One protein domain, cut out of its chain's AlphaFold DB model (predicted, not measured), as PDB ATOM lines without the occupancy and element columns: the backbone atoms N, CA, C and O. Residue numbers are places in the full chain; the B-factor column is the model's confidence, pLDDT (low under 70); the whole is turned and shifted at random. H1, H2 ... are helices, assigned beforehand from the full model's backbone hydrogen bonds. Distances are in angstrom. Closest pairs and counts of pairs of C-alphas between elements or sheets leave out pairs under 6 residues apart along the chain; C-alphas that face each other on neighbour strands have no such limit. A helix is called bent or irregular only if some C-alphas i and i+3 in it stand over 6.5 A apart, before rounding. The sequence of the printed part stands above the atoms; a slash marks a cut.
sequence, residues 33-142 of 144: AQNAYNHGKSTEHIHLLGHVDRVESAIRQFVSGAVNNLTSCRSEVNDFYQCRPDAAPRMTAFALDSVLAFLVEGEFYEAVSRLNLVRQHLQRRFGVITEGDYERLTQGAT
ATOM      1  N   ALA A  33     -27.515  41.764  56.704       88.50
ATOM      2  CA  ALA A  33     -26.728  42.392  57.765       88.50
ATOM      3  C   ALA A  33     -25.990  41.358  58.623       88.50
ATOM      4  O   ALA A  33     -24.797  41.512  58.897       88.50
ATOM      5  N   GLN A  34     -26.672  40.270  58.996       88.19
ATOM      6  CA  GLN A  34     -26.055  39.180  59.752       88.19
ATOM      7  C   GLN A  34     -24.968  38.490  58.923       88.19
ATOM      8  O   GLN A  34     -23.893  38.178  59.436       88.19
ATOM      9  N   ASN A  35     -25.216  38.295  57.625       87.19
ATOM     10  CA  ASN A  35     -24.224  37.728  56.721       87.19
ATOM     11  C   ASN A  35     -22.978  38.629  56.611       87.19
ATOM     12  O   ASN A  35     -21.847  38.154  56.707       87.19
ATOM     13  N   ALA A  36     -23.167  39.944  56.489       85.94
ATOM     14  CA  ALA A  36     -22.074  40.910  56.452       85.94
ATOM     15  C   ALA A  36     -21.267  40.947  57.758       85.94
ATOM     16  O   ALA A  36     -20.037  41.012  57.710       85.94
ATOM     17  N   TYR A  37     -21.937  40.847  58.909       90.69
ATOM     18  CA  TYR A  37     -21.283  40.718  60.211       90.69
ATOM     19  C   TYR A  37     -20.402  39.465  60.273       90.69
ATOM     20  O   TYR A  37     -19.218  39.558  60.599       90.69
ATOM     21  N   ASN A  38     -20.940  38.310  59.871       90.25
ATOM     22  CA  ASN A  38     -20.211  37.038  59.877       90.25
ATOM     23  C   ASN A  38     -18.966  37.056  58.969       90.25
ATOM     24  O   ASN A  38     -18.006  36.334  59.225       90.25
ATOM     25  N   HIS A  39     -18.959  37.902  57.934       90.88
ATOM     26  CA  HIS A  39     -17.839  38.074  57.004       90.88
ATOM     27  C   HIS A  39     -16.923  39.262  57.346       90.88
ATOM     28  O   HIS A  39     -16.127  39.684  56.504       90.88
ATOM     29  N   GLY A  40     -17.035  39.832  58.551       91.56
ATOM     30  CA  GLY A  40     -16.148  40.896  59.026       91.56
ATOM     31  C   GLY A  40     -16.248  42.195  58.222       91.56
ATOM     32  O   GLY A  40     -15.258  42.914  58.081       91.56
ATOM     33  N   LYS A  41     -17.420  42.497  57.647       93.25
ATOM     34  CA  LYS A  41     -17.643  43.775  56.956       93.25
ATOM     35  C   LYS A  41     -17.654  44.931  57.957       93.25
ATOM     36  O   LYS A  41     -17.948  44.765  59.135       93.25
ATOM     37  N   SER A  42     -17.346  46.132  57.470       93.25
ATOM     38  CA  SER A  42     -17.362  47.348  58.290       93.25
ATOM     39  C   SER A  42     -18.747  47.610  58.892       93.25
ATOM     40  O   SER A  42     -19.754  47.359  58.228       93.25
ATOM     41  N   THR A  43     -18.792  48.254  60.057       91.19
ATOM     42  CA  THR A  43     -20.030  48.693  60.724       91.19
ATOM     43  C   THR A  43     -20.959  49.481  59.799       91.19
ATOM     44  O   THR A  43     -22.156  49.218  59.781       91.19
ATOM     45  N   GLU A  44     -20.424  50.378  58.964       89.06
ATOM     46  CA  GLU A  44     -21.230  51.139  57.997       89.06
ATOM     47  C   GLU A  44     -21.974  50.227  57.005       89.06
ATOM     48  O   GLU A  44     -23.179  50.373  56.819       89.06
ATOM     49  N   HIS A  45     -21.279  49.249  56.414       87.88
ATOM     50  CA  HIS A  45     -21.895  48.245  55.539       87.88
ATOM     51  C   HIS A  45     -22.970  47.426  56.260       87.88
ATOM     52  O   HIS A  45     -24.020  47.167  55.681       87.88
ATOM     53  N   ILE A  46     -22.732  47.031  57.512       89.69
ATOM     54  CA  ILE A  46     -23.715  46.274  58.299       89.69
ATOM     55  C   ILE A  46     -24.968  47.125  58.545       89.69
ATOM     56  O   ILE A  46     -26.078  46.638  58.351       89.69
ATOM     57  N   HIS A  47     -24.811  48.404  58.902       88.25
ATOM     58  CA  HIS A  47     -25.944  49.319  59.069       88.25
ATOM     59  C   HIS A  47     -26.714  49.534  57.767       88.25
ATOM     60  O   HIS A  47     -27.943  49.491  57.777       88.25
ATOM     61  N   LEU A  48     -26.007  49.726  56.648       90.56
ATOM     62  CA  LEU A  48     -26.632  49.873  55.337       90.56
ATOM     63  C   LEU A  48     -27.486  48.647  55.003       90.56
ATOM     64  O   LEU A  48     -28.659  48.786  54.670       90.56
ATOM     65  N   LEU A  49     -26.916  47.451  55.154       91.06
ATOM     66  CA  LEU A  49     -27.610  46.193  54.885       91.06
ATOM     67  C   LEU A  49     -28.744  45.920  55.879       91.06
ATOM     68  O   LEU A  49     -29.745  45.332  55.494       91.06
ATOM     69  N   GLY A  50     -28.651  46.423  57.112       91.88
ATOM     70  CA  GLY A  50     -29.748  46.363  58.079       91.88
ATOM     71  C   GLY A  50     -30.978  47.158  57.636       91.88
ATOM     72  O   GLY A  50     -32.105  46.727  57.866       91.88
ATOM     73  N   HIS A  51     -30.793  48.289  56.950       91.94
ATOM     74  CA  HIS A  51     -31.916  48.996  56.328       91.94
ATOM     75  C   HIS A  51     -32.504  48.214  55.149       91.94
ATOM     76  O   HIS A  51     -33.726  48.162  55.011       91.94
ATOM     77  N   VAL A  52     -31.656  47.574  54.335       92.69
ATOM     78  CA  VAL A  52     -32.112  46.710  53.231       92.69
ATOM     79  C   VAL A  52     -32.953  45.554  53.763       92.69
ATOM     80  O   VAL A  52     -34.064  45.358  53.279       92.69
ATOM     81  N   ASP A  53     -32.493  44.874  54.816       92.00
ATOM     82  CA  ASP A  53     -33.221  43.780  55.470       92.00
ATOM     83  C   ASP A  53     -34.625  44.208  55.916       92.00
ATOM     84  O   ASP A  53     -35.601  43.487  55.709       92.00
ATOM     85  N   ARG A  54     -34.753  45.404  56.503       92.31
ATOM     86  CA  ARG A  54     -36.046  45.925  56.966       92.31
ATOM     87  C   ARG A  54     -36.982  46.277  55.813       92.31
ATOM     88  O   ARG A  54     -38.163  45.929  55.862       92.31
ATOM     89  N   VAL A  55     -36.464  46.932  54.771       93.75
ATOM     90  CA  VAL A  55     -37.238  47.248  53.562       93.75
ATOM     91  C   VAL A  55     -37.714  45.966  52.892       93.75
ATOM     92  O   VAL A  55     -38.908  45.819  52.633       93.75
ATOM     93  N   GLU A  56     -36.812  45.019  52.662       93.31
ATOM     94  CA  GLU A  56     -37.132  43.753  52.019       93.31
ATOM     95  C   GLU A  56     -38.127  42.933  52.844       93.31
ATOM     96  O   GLU A  56     -39.123  42.458  52.302       93.31
ATOM     97  N   SER A  57     -37.947  42.860  54.166       91.88
ATOM     98  CA  SER A  57     -38.907  42.209  55.066       91.88
ATOM     99  C   SER A  57     -40.307  42.819  54.946       91.88
ATOM    100  O   SER A  57     -41.289  42.091  54.784       91.88
ATOM    101  N   ALA A  58     -40.421  44.150  54.943       92.62
ATOM    102  CA  ALA A  58     -41.707  44.821  54.784       92.62
ATOM    103  C   ALA A  58     -42.346  44.544  53.411       92.62
ATOM    104  O   ALA A  58     -43.565  44.379  53.325       92.62
ATOM    105  N   ILE A  59     -41.548  44.479  52.340       93.06
ATOM    106  CA  ILE A  59     -42.020  44.105  50.997       93.06
ATOM    107  C   ILE A  59     -42.540  42.667  51.010       93.06
ATOM    108  O   ILE A  59     -43.673  42.431  50.593       93.06
ATOM    109  N   ARG A  60     -41.762  41.716  51.537       90.88
ATOM    110  CA  ARG A  60     -42.135  40.297  51.597       90.88
ATOM    111  C   ARG A  60     -43.404  40.065  52.415       90.88
ATOM    112  O   ARG A  60     -44.272  39.334  51.958       90.88
ATOM    113  N   GLN A  61     -43.570  40.744  53.553       88.62
ATOM    114  CA  GLN A  61     -44.807  40.696  54.349       88.62
ATOM    115  C   GLN A  61     -46.031  41.190  53.571       88.62
ATOM    116  O   GLN A  61     -47.127  40.642  53.710       88.62
ATOM    117  N   PHE A  62     -45.870  42.242  52.761       90.00
ATOM    118  CA  PHE A  62     -46.955  42.713  51.912       90.00
ATOM    119  C   PHE A  62     -47.241  41.736  50.773       90.00
ATOM    120  O   PHE A  62     -48.405  41.474  50.484       90.00
ATOM    121  N   VAL A  63     -46.210  41.206  50.117       88.12
ATOM    122  CA  VAL A  63     -46.339  40.271  48.991       88.12
ATOM    123  C   VAL A  63     -46.987  38.958  49.432       88.12
ATOM    124  O   VAL A  63     -47.915  38.503  48.773       88.12
ATOM    125  N   SER A  64     -46.587  38.412  50.581       83.69
ATOM    126  CA  SER A  64     -47.116  37.155  51.124       83.69
ATOM    127  C   SER A  64     -48.528  37.259  51.706       83.69
ATOM    128  O   SER A  64     -49.118  36.256  52.092       83.69
ATOM    129  N   GLY A  65     -49.088  38.467  51.821       82.62
ATOM    130  CA  GLY A  65     -50.409  38.672  52.416       82.62
ATOM    131  C   GLY A  65     -50.441  38.713  53.944       82.62
ATOM    132  O   GLY A  65     -51.509  38.984  54.496       82.62
ATOM    133  N   ALA A  66     -49.299  38.548  54.622       82.19
ATOM    134  CA  ALA A  66     -49.190  38.725  56.073       82.19
ATOM    135  C   ALA A  66     -49.616  40.141  56.507       82.19
ATOM    136  O   ALA A  66     -50.243  40.331  57.551       82.19
ATOM    137  N   VAL A  67     -49.336  41.141  55.666       83.44
ATOM    138  CA  VAL A  67     -49.831  42.512  55.813       83.44
ATOM    139  C   VAL A  67     -50.544  42.936  54.529       83.44
ATOM    140  O   VAL A  67     -50.030  42.800  53.424       83.44
ATOM    141  N   ASN A  68     -51.742  43.510  54.660       80.62
ATOM    142  CA  ASN A  68     -52.574  43.908  53.513       80.62
ATOM    143  C   ASN A  68     -52.549  45.416  53.222       80.62
ATOM    144  O   ASN A  68     -53.466  45.963  52.611       80.62
ATOM    145  N   ASN A  69     -51.512  46.121  53.675       84.31
ATOM    146  CA  ASN A  69     -51.328  47.542  53.409       84.31
ATOM    147  C   ASN A  69     -49.842  47.895  53.243       84.31
ATOM    148  O   ASN A  69     -48.972  47.241  53.803       84.31
ATOM    149  N   LEU A  70     -49.563  48.967  52.500       87.88
ATOM    150  CA  LEU A  70     -48.200  49.420  52.190       87.88
ATOM    151  C   LEU A  70     -47.575  50.305  53.286       87.88
ATOM    152  O   LEU A  70     -46.561  50.956  53.040       87.88
ATOM    153  N   THR A  71     -48.179  50.405  54.476       89.44
ATOM    154  CA  THR A  71     -47.719  51.349  55.514       89.44
ATOM    155  C   THR A  71     -46.322  50.993  56.002       89.44
ATOM    156  O   THR A  71     -45.471  51.876  56.047       89.44
ATOM    157  N   SER A  72     -46.063  49.713  56.282       87.81
ATOM    158  CA  SER A  72     -44.742  49.249  56.716       87.81
ATOM    159  C   SER A  72     -43.692  49.471  55.629       87.81
ATOM    160  O   SER A  72     -42.672  50.094  55.902       87.81
ATOM    161  N   CYS A  73     -43.980  49.095  54.373       90.44
ATOM    162  CA  CYS A  73     -43.066  49.331  53.247       90.44
ATOM    163  C   CYS A  73     -42.702  50.817  53.127       90.44
ATOM    164  O   CYS A  73     -41.542  51.174  52.948       90.44
ATOM    165  N   ARG A  74     -43.693  51.707  53.257       91.69
ATOM    166  CA  ARG A  74     -43.465  53.155  53.209       91.69
ATOM    167  C   ARG A  74     -42.642  53.666  54.382       91.69
ATOM    168  O   ARG A  74     -41.844  54.572  54.173       91.69
ATOM    169  N   SER A  75     -42.894  53.165  55.590       93.56
ATOM    170  CA  SER A  75     -42.177  53.594  56.792       93.56
ATOM    171  C   SER A  75     -40.705  53.230  56.683       93.56
ATOM    172  O   SER A  75     -39.860  54.108  56.780       93.56
ATOM    173  N   GLU A  76     -40.411  51.971  56.364       95.25
ATOM    174  CA  GLU A  76     -39.034  51.480  56.274       95.25
ATOM    175  C   GLU A  76     -38.248  52.177  55.155       95.25
ATOM    176  O   GLU A  76     -37.103  52.577  55.354       95.25
ATOM    177  N   VAL A  77     -38.878  52.412  53.996       93.81
ATOM    178  CA  VAL A  77     -38.237  53.166  52.908       93.81
ATOM    179  C   VAL A  77     -38.027  54.632  53.305       93.81
ATOM    180  O   VAL A  77     -36.951  55.167  53.069       93.81
ATOM    181  N   ASN A  78     -38.998  55.294  53.943       95.06
ATOM    182  CA  ASN A  78     -38.811  56.666  54.434       95.06
ATOM    183  C   ASN A  78     -37.637  56.764  55.416       95.06
ATOM    184  O   ASN A  78     -36.799  57.650  55.261       95.06
ATOM    185  N   ASP A  79     -37.579  55.868  56.401       94.25
ATOM    186  CA  ASP A  79     -36.523  55.851  57.415       94.25
ATOM    187  C   ASP A  79     -35.155  55.647  56.752       94.25
ATOM    188  O   ASP A  79     -34.189  56.346  57.061       94.25
ATOM    189  N   PHE A  80     -35.080  54.762  55.754       95.12
ATOM    190  CA  PHE A  80     -33.851  54.560  54.995       95.12
ATOM    191  C   PHE A  80     -33.432  55.820  54.222       95.12
ATOM    192  O   PHE A  80     -32.274  56.230  54.293       95.12
ATOM    193  N   TYR A  81     -34.361  56.491  53.539       94.06
ATOM    194  CA  TYR A  81     -34.072  57.746  52.835       94.06
ATOM    195  C   TYR A  81     -33.649  58.879  53.780       94.06
ATOM    196  O   TYR A  81     -32.840  59.717  53.391       94.06
ATOM    197  N   GLN A  82     -34.164  58.913  55.012       93.69
ATOM    198  CA  GLN A  82     -33.742  59.888  56.022       93.69
ATOM    199  C   GLN A  82     -32.308  59.636  56.497       93.69
ATOM    200  O   GLN A  82     -31.560  60.589  56.712       93.69
ATOM    201  N   CYS A  83     -31.911  58.370  56.642       90.12
ATOM    202  CA  CYS A  83     -30.572  58.006  57.096       90.12
ATOM    203  C   CYS A  83     -29.518  58.044  55.976       90.12
ATOM    204  O   CYS A  83     -28.384  58.452  56.222       90.12
ATOM    205  N   ARG A  84     -29.861  57.581  54.767       89.88
ATOM    206  CA  ARG A  84     -28.942  57.368  53.631       89.88
ATOM    207  C   ARG A  84     -29.601  57.739  52.295       89.88
ATOM    208  O   ARG A  84     -29.877  56.855  51.479       89.88
ATOM    209  N   PRO A  85     -29.858  59.032  52.034       91.38
ATOM    210  CA  PRO A  85     -30.545  59.472  50.814       91.38
ATOM    211  C   PRO A  85     -29.777  59.135  49.525       91.38
ATOM    212  O   PRO A  85     -30.378  59.002  48.463       91.38
ATOM    213  N   ASP A  86     -28.456  58.983  49.618       90.19
ATOM    214  CA  ASP A  86     -27.550  58.613  48.529       90.19
ATOM    215  C   ASP A  86     -27.697  57.143  48.105       90.19
ATOM    216  O   ASP A  86     -27.699  56.827  46.913       90.19
ATOM    217  N   ALA A  87     -27.837  56.241  49.076       88.94
ATOM    218  CA  ALA A  87     -27.858  54.800  48.844       88.94
ATOM    219  C   ALA A  87     -29.280  54.224  48.751       88.94
ATOM    220  O   ALA A  87     -29.500  53.239  48.040       88.94
ATOM    221  N   ALA A  88     -30.248  54.838  49.436       92.69
ATOM    222  CA  ALA A  88     -31.600  54.308  49.573       92.69
ATOM    223  C   ALA A  88     -32.311  54.004  48.238       92.69
ATOM    224  O   ALA A  88     -32.925  52.939  48.161       92.69
ATOM    225  N   PRO A  89     -32.214  54.818  47.162       92.00
ATOM    226  CA  PRO A  89     -32.869  54.491  45.893       92.00
ATOM    227  C   PRO A  89     -32.383  53.172  45.290       92.00
ATOM    228  O   PRO A  89     -33.192  52.302  44.968       92.00
ATOM    229  N   ARG A  90     -31.059  53.002  45.193       91.00
ATOM    230  CA  ARG A  90     -30.438  51.807  44.606       91.00
ATOM    231  C   ARG A  90     -30.668  50.575  45.468       91.00
ATOM    232  O   ARG A  90     -30.964  49.508  44.952       91.00
ATOM    233  N   MET A  91     -30.569  50.732  46.783       92.69
ATOM    234  CA  MET A  91     -30.749  49.625  47.718       92.69
ATOM    235  C   MET A  91     -32.219  49.195  47.845       92.69
ATOM    236  O   MET A  91     -32.504  48.015  48.017       92.69
ATOM    237  N   THR A  92     -33.165  50.126  47.692       93.94
ATOM    238  CA  THR A  92     -34.599  49.796  47.612       93.94
ATOM    239  C   THR A  92     -34.926  49.064  46.309       93.94
ATOM    240  O   THR A  92     -35.724  48.130  46.325       93.94
ATOM    241  N   ALA A  93     -34.309  49.459  45.189       93.19
ATOM    242  CA  ALA A  93     -34.433  48.732  43.925       93.19
ATOM    243  C   ALA A  93     -33.886  47.302  44.048       93.19
ATOM    244  O   ALA A  93     -34.592  46.357  43.717       93.19
ATOM    245  N   PHE A  94     -32.697  47.146  44.640       91.25
ATOM    246  CA  PHE A  94     -32.114  45.836  44.931       91.25
ATOM    247  C   PHE A  94     -33.056  44.945  45.757       91.25
ATOM    248  O   PHE A  94     -33.256  43.789  45.401       91.25
ATOM    249  N   ALA A  95     -33.692  45.480  46.805       92.06
ATOM    250  CA  ALA A  95     -34.666  44.726  47.597       92.06
ATOM    251  C   ALA A  95     -35.882  44.271  46.764       92.06
ATOM    252  O   ALA A  95     -36.355  43.148  46.912       92.06
ATOM    253  N   LEU A  96     -36.395  45.121  45.866       93.00
ATOM    254  CA  LEU A  96     -37.495  44.753  44.964       93.00
ATOM    255  C   LEU A  96     -37.087  43.662  43.965       93.00
ATOM    256  O   LEU A  96     -37.875  42.745  43.720       93.00
ATOM    257  N   ASP A  97     -35.898  43.774  43.376       91.50
ATOM    258  CA  ASP A  97     -35.385  42.816  42.391       91.50
ATOM    259  C   ASP A  97     -35.032  41.473  43.065       91.50
ATOM    260  O   ASP A  97     -35.312  40.411  42.512       91.50
ATOM    261  N   SER A  98     -34.525  41.502  44.303       89.31
ATOM    262  CA  SER A  98     -34.285  40.316  45.138       89.31
ATOM    263  C   SER A  98     -35.582  39.555  45.427       89.31
ATOM    264  O   SER A  98     -35.673  38.354  45.173       89.31
ATOM    265  N   VAL A  99     -36.640  40.248  45.869       89.94
ATOM    266  CA  VAL A  99     -37.947  39.603  46.090       89.94
ATOM    267  C   VAL A  99     -38.513  39.048  44.785       89.94
ATOM    268  O   VAL A  99     -39.088  37.965  44.799       89.94
ATOM    269  N   LEU A 100     -38.332  39.742  43.656       90.25
ATOM    270  CA  LEU A 100     -38.755  39.217  42.356       90.25
ATOM    271  C   LEU A 100     -38.032  37.909  42.022       90.25
ATOM    272  O   LEU A 100     -38.689  36.961  41.598       90.25
ATOM    273  N   ALA A 101     -36.716  37.848  42.236       86.44
ATOM    274  CA  ALA A 101     -35.932  36.639  42.012       86.44
ATOM    275  C   ALA A 101     -36.456  35.468  42.856       86.44
ATOM    276  O   ALA A 101     -36.734  34.412  42.296       86.44
ATOM    277  N   PHE A 102     -36.718  35.677  44.152       84.75
ATOM    278  CA  PHE A 102     -37.301  34.642  45.017       84.75
ATOM    279  C   PHE A 102     -38.664  34.144  44.527       84.75
ATOM    280  O   PHE A 102     -38.935  32.946  44.570       84.75
ATOM    281  N   LEU A 103     -39.531  35.046  44.062       85.00
ATOM    282  CA  LEU A 103     -40.835  34.650  43.529       85.00
ATOM    283  C   LEU A 103     -40.701  33.826  42.248       85.00
ATOM    284  O   LEU A 103     -41.442  32.868  42.074       85.00
ATOM    285  N   VAL A 104     -39.769  34.182  41.361       84.94
ATOM    286  CA  VAL A 104     -39.533  33.438  40.116       84.94
ATOM    287  C   VAL A 104     -38.907  32.072  40.405       84.94
ATOM    288  O   VAL A 104     -39.353  31.079  39.842       84.94
ATOM    289  N   GLU A 105     -37.912  32.007  41.291       83.50
ATOM    290  CA  GLU A 105     -37.251  30.755  41.689       83.50
ATOM    291  C   GLU A 105     -38.212  29.780  42.377       83.50
ATOM    292  O   GLU A 105     -38.131  28.576  42.150       83.50
ATOM    293  N   GLY A 106     -39.127  30.298  43.200       76.81
ATOM    294  CA  GLY A 106     -40.173  29.514  43.853       76.81
ATOM    295  C   GLY A 106     -41.430  29.296  43.008       76.81
ATOM    296  O   GLY A 106     -42.404  28.772  43.528       76.81
ATOM    297  N   GLU A 107     -41.436  29.733  41.743       80.62
ATOM    298  CA  GLU A 107     -42.580  29.637  40.822       80.62
ATOM    299  C   GLU A 107     -43.884  30.301  41.333       80.62
ATOM    300  O   GLU A 107     -44.982  29.988  40.880       80.62
ATOM    301  N   PHE A 108     -43.775  31.292  42.222       78.44
ATOM    302  CA  PHE A 108     -44.890  32.029  42.831       78.44
ATOM    303  C   PHE A 108     -45.330  33.239  41.985       78.44
ATOM    304  O   PHE A 108     -45.280  34.399  42.424       78.44
ATOM    305  N   TYR A 109     -45.744  32.998  40.741       79.31
ATOM    306  CA  TYR A 109     -46.024  34.059  39.765       79.31
ATOM    307  C   TYR A 109     -47.223  34.951  40.136       79.31
ATOM    308  O   TYR A 109     -47.232  36.145  39.826       79.31
ATOM    309  N   GLU A 110     -48.210  34.433  40.863       76.69
ATOM    310  CA  GLU A 110     -49.403  35.169  41.301       76.69
ATOM    311  C   GLU A 110     -49.035  36.322  42.248       76.69
ATOM    312  O   GLU A 110     -49.606  37.421  42.190       76.69
ATOM    313  N   ALA A 111     -48.020  36.105  43.089       82.50
ATOM    314  CA  ALA A 111     -47.526  37.079  44.055       82.50
ATOM    315  C   ALA A 111     -46.756  38.241  43.392       82.50
ATOM    316  O   ALA A 111     -46.660  39.334  43.967       82.50
ATOM    317  N   VAL A 112     -46.288  38.065  42.147       85.12
ATOM    318  CA  VAL A 112     -45.603  39.115  41.369       85.12
ATOM    319  C   VAL A 112     -46.520  40.321  41.145       85.12
ATOM    320  O   VAL A 112     -46.057  41.463  41.138       85.12
ATOM    321  N   SER A 113     -47.838  40.111  41.057       84.50
ATOM    322  CA  SER A 113     -48.823  41.195  40.942       84.50
ATOM    323  C   SER A 113     -48.769  42.170  42.131       84.50
ATOM    324  O   SER A 113     -48.768  43.391  41.943       84.50
ATOM    325  N   ARG A 114     -48.635  41.658  43.362       87.44
ATOM    326  CA  ARG A 114     -48.492  42.474  44.582       87.44
ATOM    327  C   ARG A 114     -47.140  43.155  44.649       87.44
ATOM    328  O   ARG A 114     -47.070  44.319  45.043       87.44
ATOM    329  N   LEU A 115     -46.083  42.469  44.229       91.00
ATOM    330  CA  LEU A 115     -44.762  43.079  44.138       91.00
ATOM    331  C   LEU A 115     -44.758  44.247  43.136       91.00
ATOM    332  O   LEU A 115     -44.220  45.312  43.434       91.00
ATOM    333  N   ASN A 116     -45.452  44.111  42.001       89.50
ATOM    334  CA  ASN A 116     -45.603  45.192  41.025       89.50
ATOM    335  C   ASN A 116     -46.385  46.390  41.601       89.50
ATOM    336  O   ASN A 116     -46.030  47.538  41.326       89.50
ATOM    337  N   LEU A 117     -47.393  46.169  42.460       89.56
ATOM    338  CA  LEU A 117     -48.062  47.262  43.187       89.56
ATOM    339  C   LEU A 117     -47.093  48.018  44.103       89.56
ATOM    340  O   LEU A 117     -47.119  49.252  44.141       89.56
ATOM    341  N   VAL A 118     -46.227  47.297  44.819       92.06
ATOM    342  CA  VAL A 118     -45.195  47.905  45.671       92.06
ATOM    343  C   VAL A 118     -44.228  48.717  44.815       92.06
ATOM    344  O   VAL A 118     -44.011  49.897  45.094       92.06
ATOM    345  N   ARG A 119     -43.712  48.131  43.729       93.62
ATOM    346  CA  ARG A 119     -42.812  48.792  42.778       93.62
ATOM    347  C   ARG A 119     -43.415  50.089  42.244       93.62
ATOM    348  O   ARG A 119     -42.790  51.138  42.362       93.62
ATOM    349  N   GLN A 120     -44.643  50.055  41.721       91.19
ATOM    350  CA  GLN A 120     -45.324  51.253  41.214       91.19
ATOM    351  C   GLN A 120     -45.504  52.317  42.303       91.19
ATOM    352  O   GLN A 120     -45.360  53.513  42.038       91.19
ATOM    353  N   HIS A 121     -45.816  51.902  43.533       91.44
ATOM    354  CA  HIS A 121     -45.943  52.821  44.658       91.44
ATOM    355  C   HIS A 121     -44.610  53.508  44.984       91.44
ATOM    356  O   HIS A 121     -44.563  54.733  45.130       91.44
ATOM    357  N   LEU A 122     -43.527  52.732  45.075       90.88
ATOM    358  CA  LEU A 122     -42.196  53.237  45.400       90.88
ATOM    359  C   LEU A 122     -41.610  54.082  44.263       90.88
ATOM    360  O   LEU A 122     -41.039  55.137  44.531       90.88
ATOM    361  N   GLN A 123     -41.842  53.704  43.005       91.88
ATOM    362  CA  GLN A 123     -41.466  54.496  41.835       91.88
ATOM    363  C   GLN A 123     -42.131  55.878  41.858       91.88
ATOM    364  O   GLN A 123     -41.450  56.891  41.730       91.88
ATOM    365  N   ARG A 124     -43.453  55.951  42.084       89.94
ATOM    366  CA  ARG A 124     -44.182  57.235  42.114       89.94
ATOM    367  C   ARG A 124     -43.752  58.145  43.262       89.94
ATOM    368  O   ARG A 124     -43.772  59.361  43.107       89.94
ATOM    369  N   ARG A 125     -43.441  57.575  44.429       88.69
ATOM    370  CA  ARG A 125     -43.187  58.351  45.652       88.69
ATOM    371  C   ARG A 125     -41.719  58.717  45.847       88.69
ATOM    372  O   ARG A 125     -41.442  59.785  46.381       88.69
ATOM    373  N   PHE A 126     -40.813  57.831  45.453       88.38
ATOM    374  CA  PHE A 126     -39.385  57.941  45.746       88.38
ATOM    375  C   PHE A 126     -38.510  57.940  44.487       88.38
ATOM    376  O   PHE A 126     -37.299  58.083  44.596       88.38
ATOM    377  N   GLY A 127     -39.091  57.778  43.292       87.94
ATOM    378  CA  GLY A 127     -38.324  57.725  42.045       87.94
ATOM    379  C   GLY A 127     -37.468  56.464  41.903       87.94
ATOM    380  O   GLY A 127     -36.494  56.477  41.158       87.94
ATOM    381  N   VAL A 128     -37.804  55.385  42.621       89.00
ATOM    382  CA  VAL A 128     -37.091  54.101  42.535       89.00
ATOM    383  C   VAL A 128     -37.267  53.505  41.136       89.00
ATOM    384  O   VAL A 128     -38.390  53.392  40.645       89.00
ATOM    385  N   ILE A 129     -36.153  53.114  40.517       87.19
ATOM    386  CA  ILE A 129     -36.094  52.449  39.211       87.19
ATOM    387  C   ILE A 129     -35.529  51.048  39.440       87.19
ATOM    388  O   ILE A 129     -34.499  50.914  40.092       87.19
ATOM    389  N   THR A 130     -36.217  50.034  38.925       85.62
ATOM    390  CA  THR A 130     -35.856  48.612  39.038       85.62
ATOM    391  C   THR A 130     -35.476  48.055  37.674       85.62
ATOM    392  O   THR A 130     -35.990  48.538  36.663       85.62
ATOM    393  N   GLU A 131     -34.636  47.024  37.647       79.00
ATOM    394  CA  GLU A 131     -34.210  46.373  36.399       79.00
ATOM    395  C   GLU A 131     -35.042  45.122  36.062       79.00
ATOM    396  O   GLU A 131     -35.019  44.663  34.920       79.00
ATOM    397  N   GLY A 132     -35.817  44.586  37.016       73.56
ATOM    398  CA  GLY A 132     -36.658  43.406  36.808       73.56
ATOM    399  C   GLY A 132     -37.777  43.572  35.768       73.56
ATOM    400  O   GLY A 132     -38.382  44.636  35.619       73.56
ATOM    401  N   ASP A 133     -38.115  42.478  35.078       78.06
ATOM    402  CA  ASP A 133     -39.166  42.428  34.047       78.06
ATOM    403  C   ASP A 133     -40.554  42.113  34.644       78.06
ATOM    404  O   ASP A 133     -41.185  41.086  34.373       78.06
ATOM    405  N   TYR A 134     -41.019  42.998  35.530       76.12
ATOM    406  CA  TYR A 134     -42.267  42.829  36.285       76.12
ATOM    407  C   TYR A 134     -43.506  42.752  35.384       76.12
ATOM    408  O   TYR A 134     -44.430  41.995  35.667       76.12
ATOM    409  N   GLU A 135     -43.550  43.548  34.315       72.31
ATOM    410  CA  GLU A 135     -44.736  43.675  33.460       72.31
ATOM    411  C   GLU A 135     -44.994  42.387  32.677       72.31
ATOM    412  O   GLU A 135     -46.120  41.880  32.703       72.31
ATOM    413  N   ARG A 136     -43.946  41.794  32.090       72.75
ATOM    414  CA  ARG A 136     -44.038  40.506  31.393       72.75
ATOM    415  C   ARG A 136     -44.505  39.387  32.324       72.75
ATOM    416  O   ARG A 136     -45.379  38.605  31.955       72.75
ATOM    417  N   LEU A 137     -43.971  39.339  33.546       71.38
ATOM    418  CA  LEU A 137     -44.303  38.300  34.526       71.38
ATOM    419  C   LEU A 137     -45.726  38.448  35.087       71.38
ATOM    420  O   LEU A 137     -46.398  37.448  35.316       71.38
ATOM    421  N   THR A 138     -46.240  39.677  35.225       64.06
ATOM    422  CA  THR A 138     -47.649  39.887  35.609       64.06
ATOM    423  C   THR A 138     -48.651  39.521  34.513       64.06
ATOM    424  O   THR A 138     -49.767  39.115  34.829       64.06
ATOM    425  N   GLN A 139     -48.279  39.642  33.235       59.56
ATOM    426  CA  GLN A 139     -49.152  39.271  32.115       59.56
ATOM    427  C   GLN A 139     -49.264  37.748  31.957       59.56
ATOM    428  O   GLN A 139     -50.349  37.251  31.670       59.56
ATOM    429  N   GLY A 140     -48.182  37.001  32.219       48.41
ATOM    430  CA  GLY A 140     -48.182  35.533  32.161       48.41
ATOM    431  C   GLY A 140     -49.152  34.872  33.146       48.41
ATOM    432  O   GLY A 140     -49.846  33.928  32.774       48.41
ATOM    433  N   ALA A 141     -49.287  35.426  34.355       48.41
ATOM    434  CA  ALA A 141     -50.139  34.891  35.424       48.41
ATOM    435  C   ALA A 141     -51.660  35.025  35.175       48.41
ATOM    436  O   ALA A 141     -52.452  34.502  35.948       48.41
ATOM    437  N   THR A 142     -52.095  35.725  34.117       38.69
ATOM    438  CA  THR A 142     -53.532  35.932  33.814       38.69
ATOM    439  C   THR A 142     -54.069  34.936  32.770       38.69
ATOM    440  O   THR A 142     -55.226  35.034  32.370       38.69
TER     441      THR A 142
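What this domain is: This is residues 33 to 142 of the 144 residues of an uncharacterized protein of Cytophagales bacterium (UniProt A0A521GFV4). Two helical hairpins are stacked crosswise: H2 and H3 make one layer, and H4 and H5, side by side, make the other. The short H1 folds back on H2 at one end of the long axis, and the short H6 packs on H5 towards the other end, on the side of the H4 and H5 layer away from H2 and H3. The printed part has 110 residues with six named helices, H1 to H6 in order, and no named strand; the class is all helix. It is compact, with a radius of gyration of the C-alphas of 14.0 A, and elongated, spanning 45 by 29 by 26 A.

How they stand to each other: Begin with H1, residues 33 to 38, which touches residues 45 to 53 of H2, residues 43 to 63; they form a hairpin at a steep tilt of 45 degrees, the closest C-alphas being those of Ala 33 and Leu 49, 4.8 A apart. H2 is the hub, touching four helices. It forms a hairpin with H3, residues 71 to 83, at a shallow tilt of 18 degrees, and the C-alphas of Ala 58 and Cys 73 come closest, at 5.0 A. Residues 52 to 60 of H2 touch residues 91 to 99 of H4, residues 88 to 105, at a steep tilt of 51 degrees; look at C-alphas 56 and 95, the closest, 5.2 A apart. H4 and H5, residues 109 to 126, form a hairpin at a shallow tilt of 7 degrees, with C-alphas 103 and 109 closest at 6.4 A. H3, H4 and H5 are an up and down bundle, each running against the one before it. H3 and H5 are close but not clearly touching, with C-alphas 74 and 122 closest at 7.9 A. Residues 109 to 116 of H5 touch H6, residues 134 to 140, closest at C-alphas 113 and 138, 5.6 A. H1 and H6 are apart. Every O i to N i+4 pair is within hydrogen-bond range in H1, H2, H3, H4 and H6, and 12 of 14 are in H5.

Where its parts are: Find C-alpha 33 at (-26.728, 42.392, 57.765), where H1 begins. H2 starts at C-alpha 43, (-20.030, 48.693, 60.724), and runs 30.0 A; H3 runs 18.5 A, and H4 and H5 25.5 A each. H5 is neither bent nor irregular, but only just: C-alphas 110 and 113 are 6.1 A apart. H6 ends at C-alpha 140, (-48.182, 35.533, 32.161).

The domain as a whole: The C-alphas farthest apart, those of Gly 40 and Thr 142, are 45.4 A apart. The printed part has no cut and no long link. The mean pLDDT of the printed part is 86.6; look for low values, under 70, at residues 138 to 142.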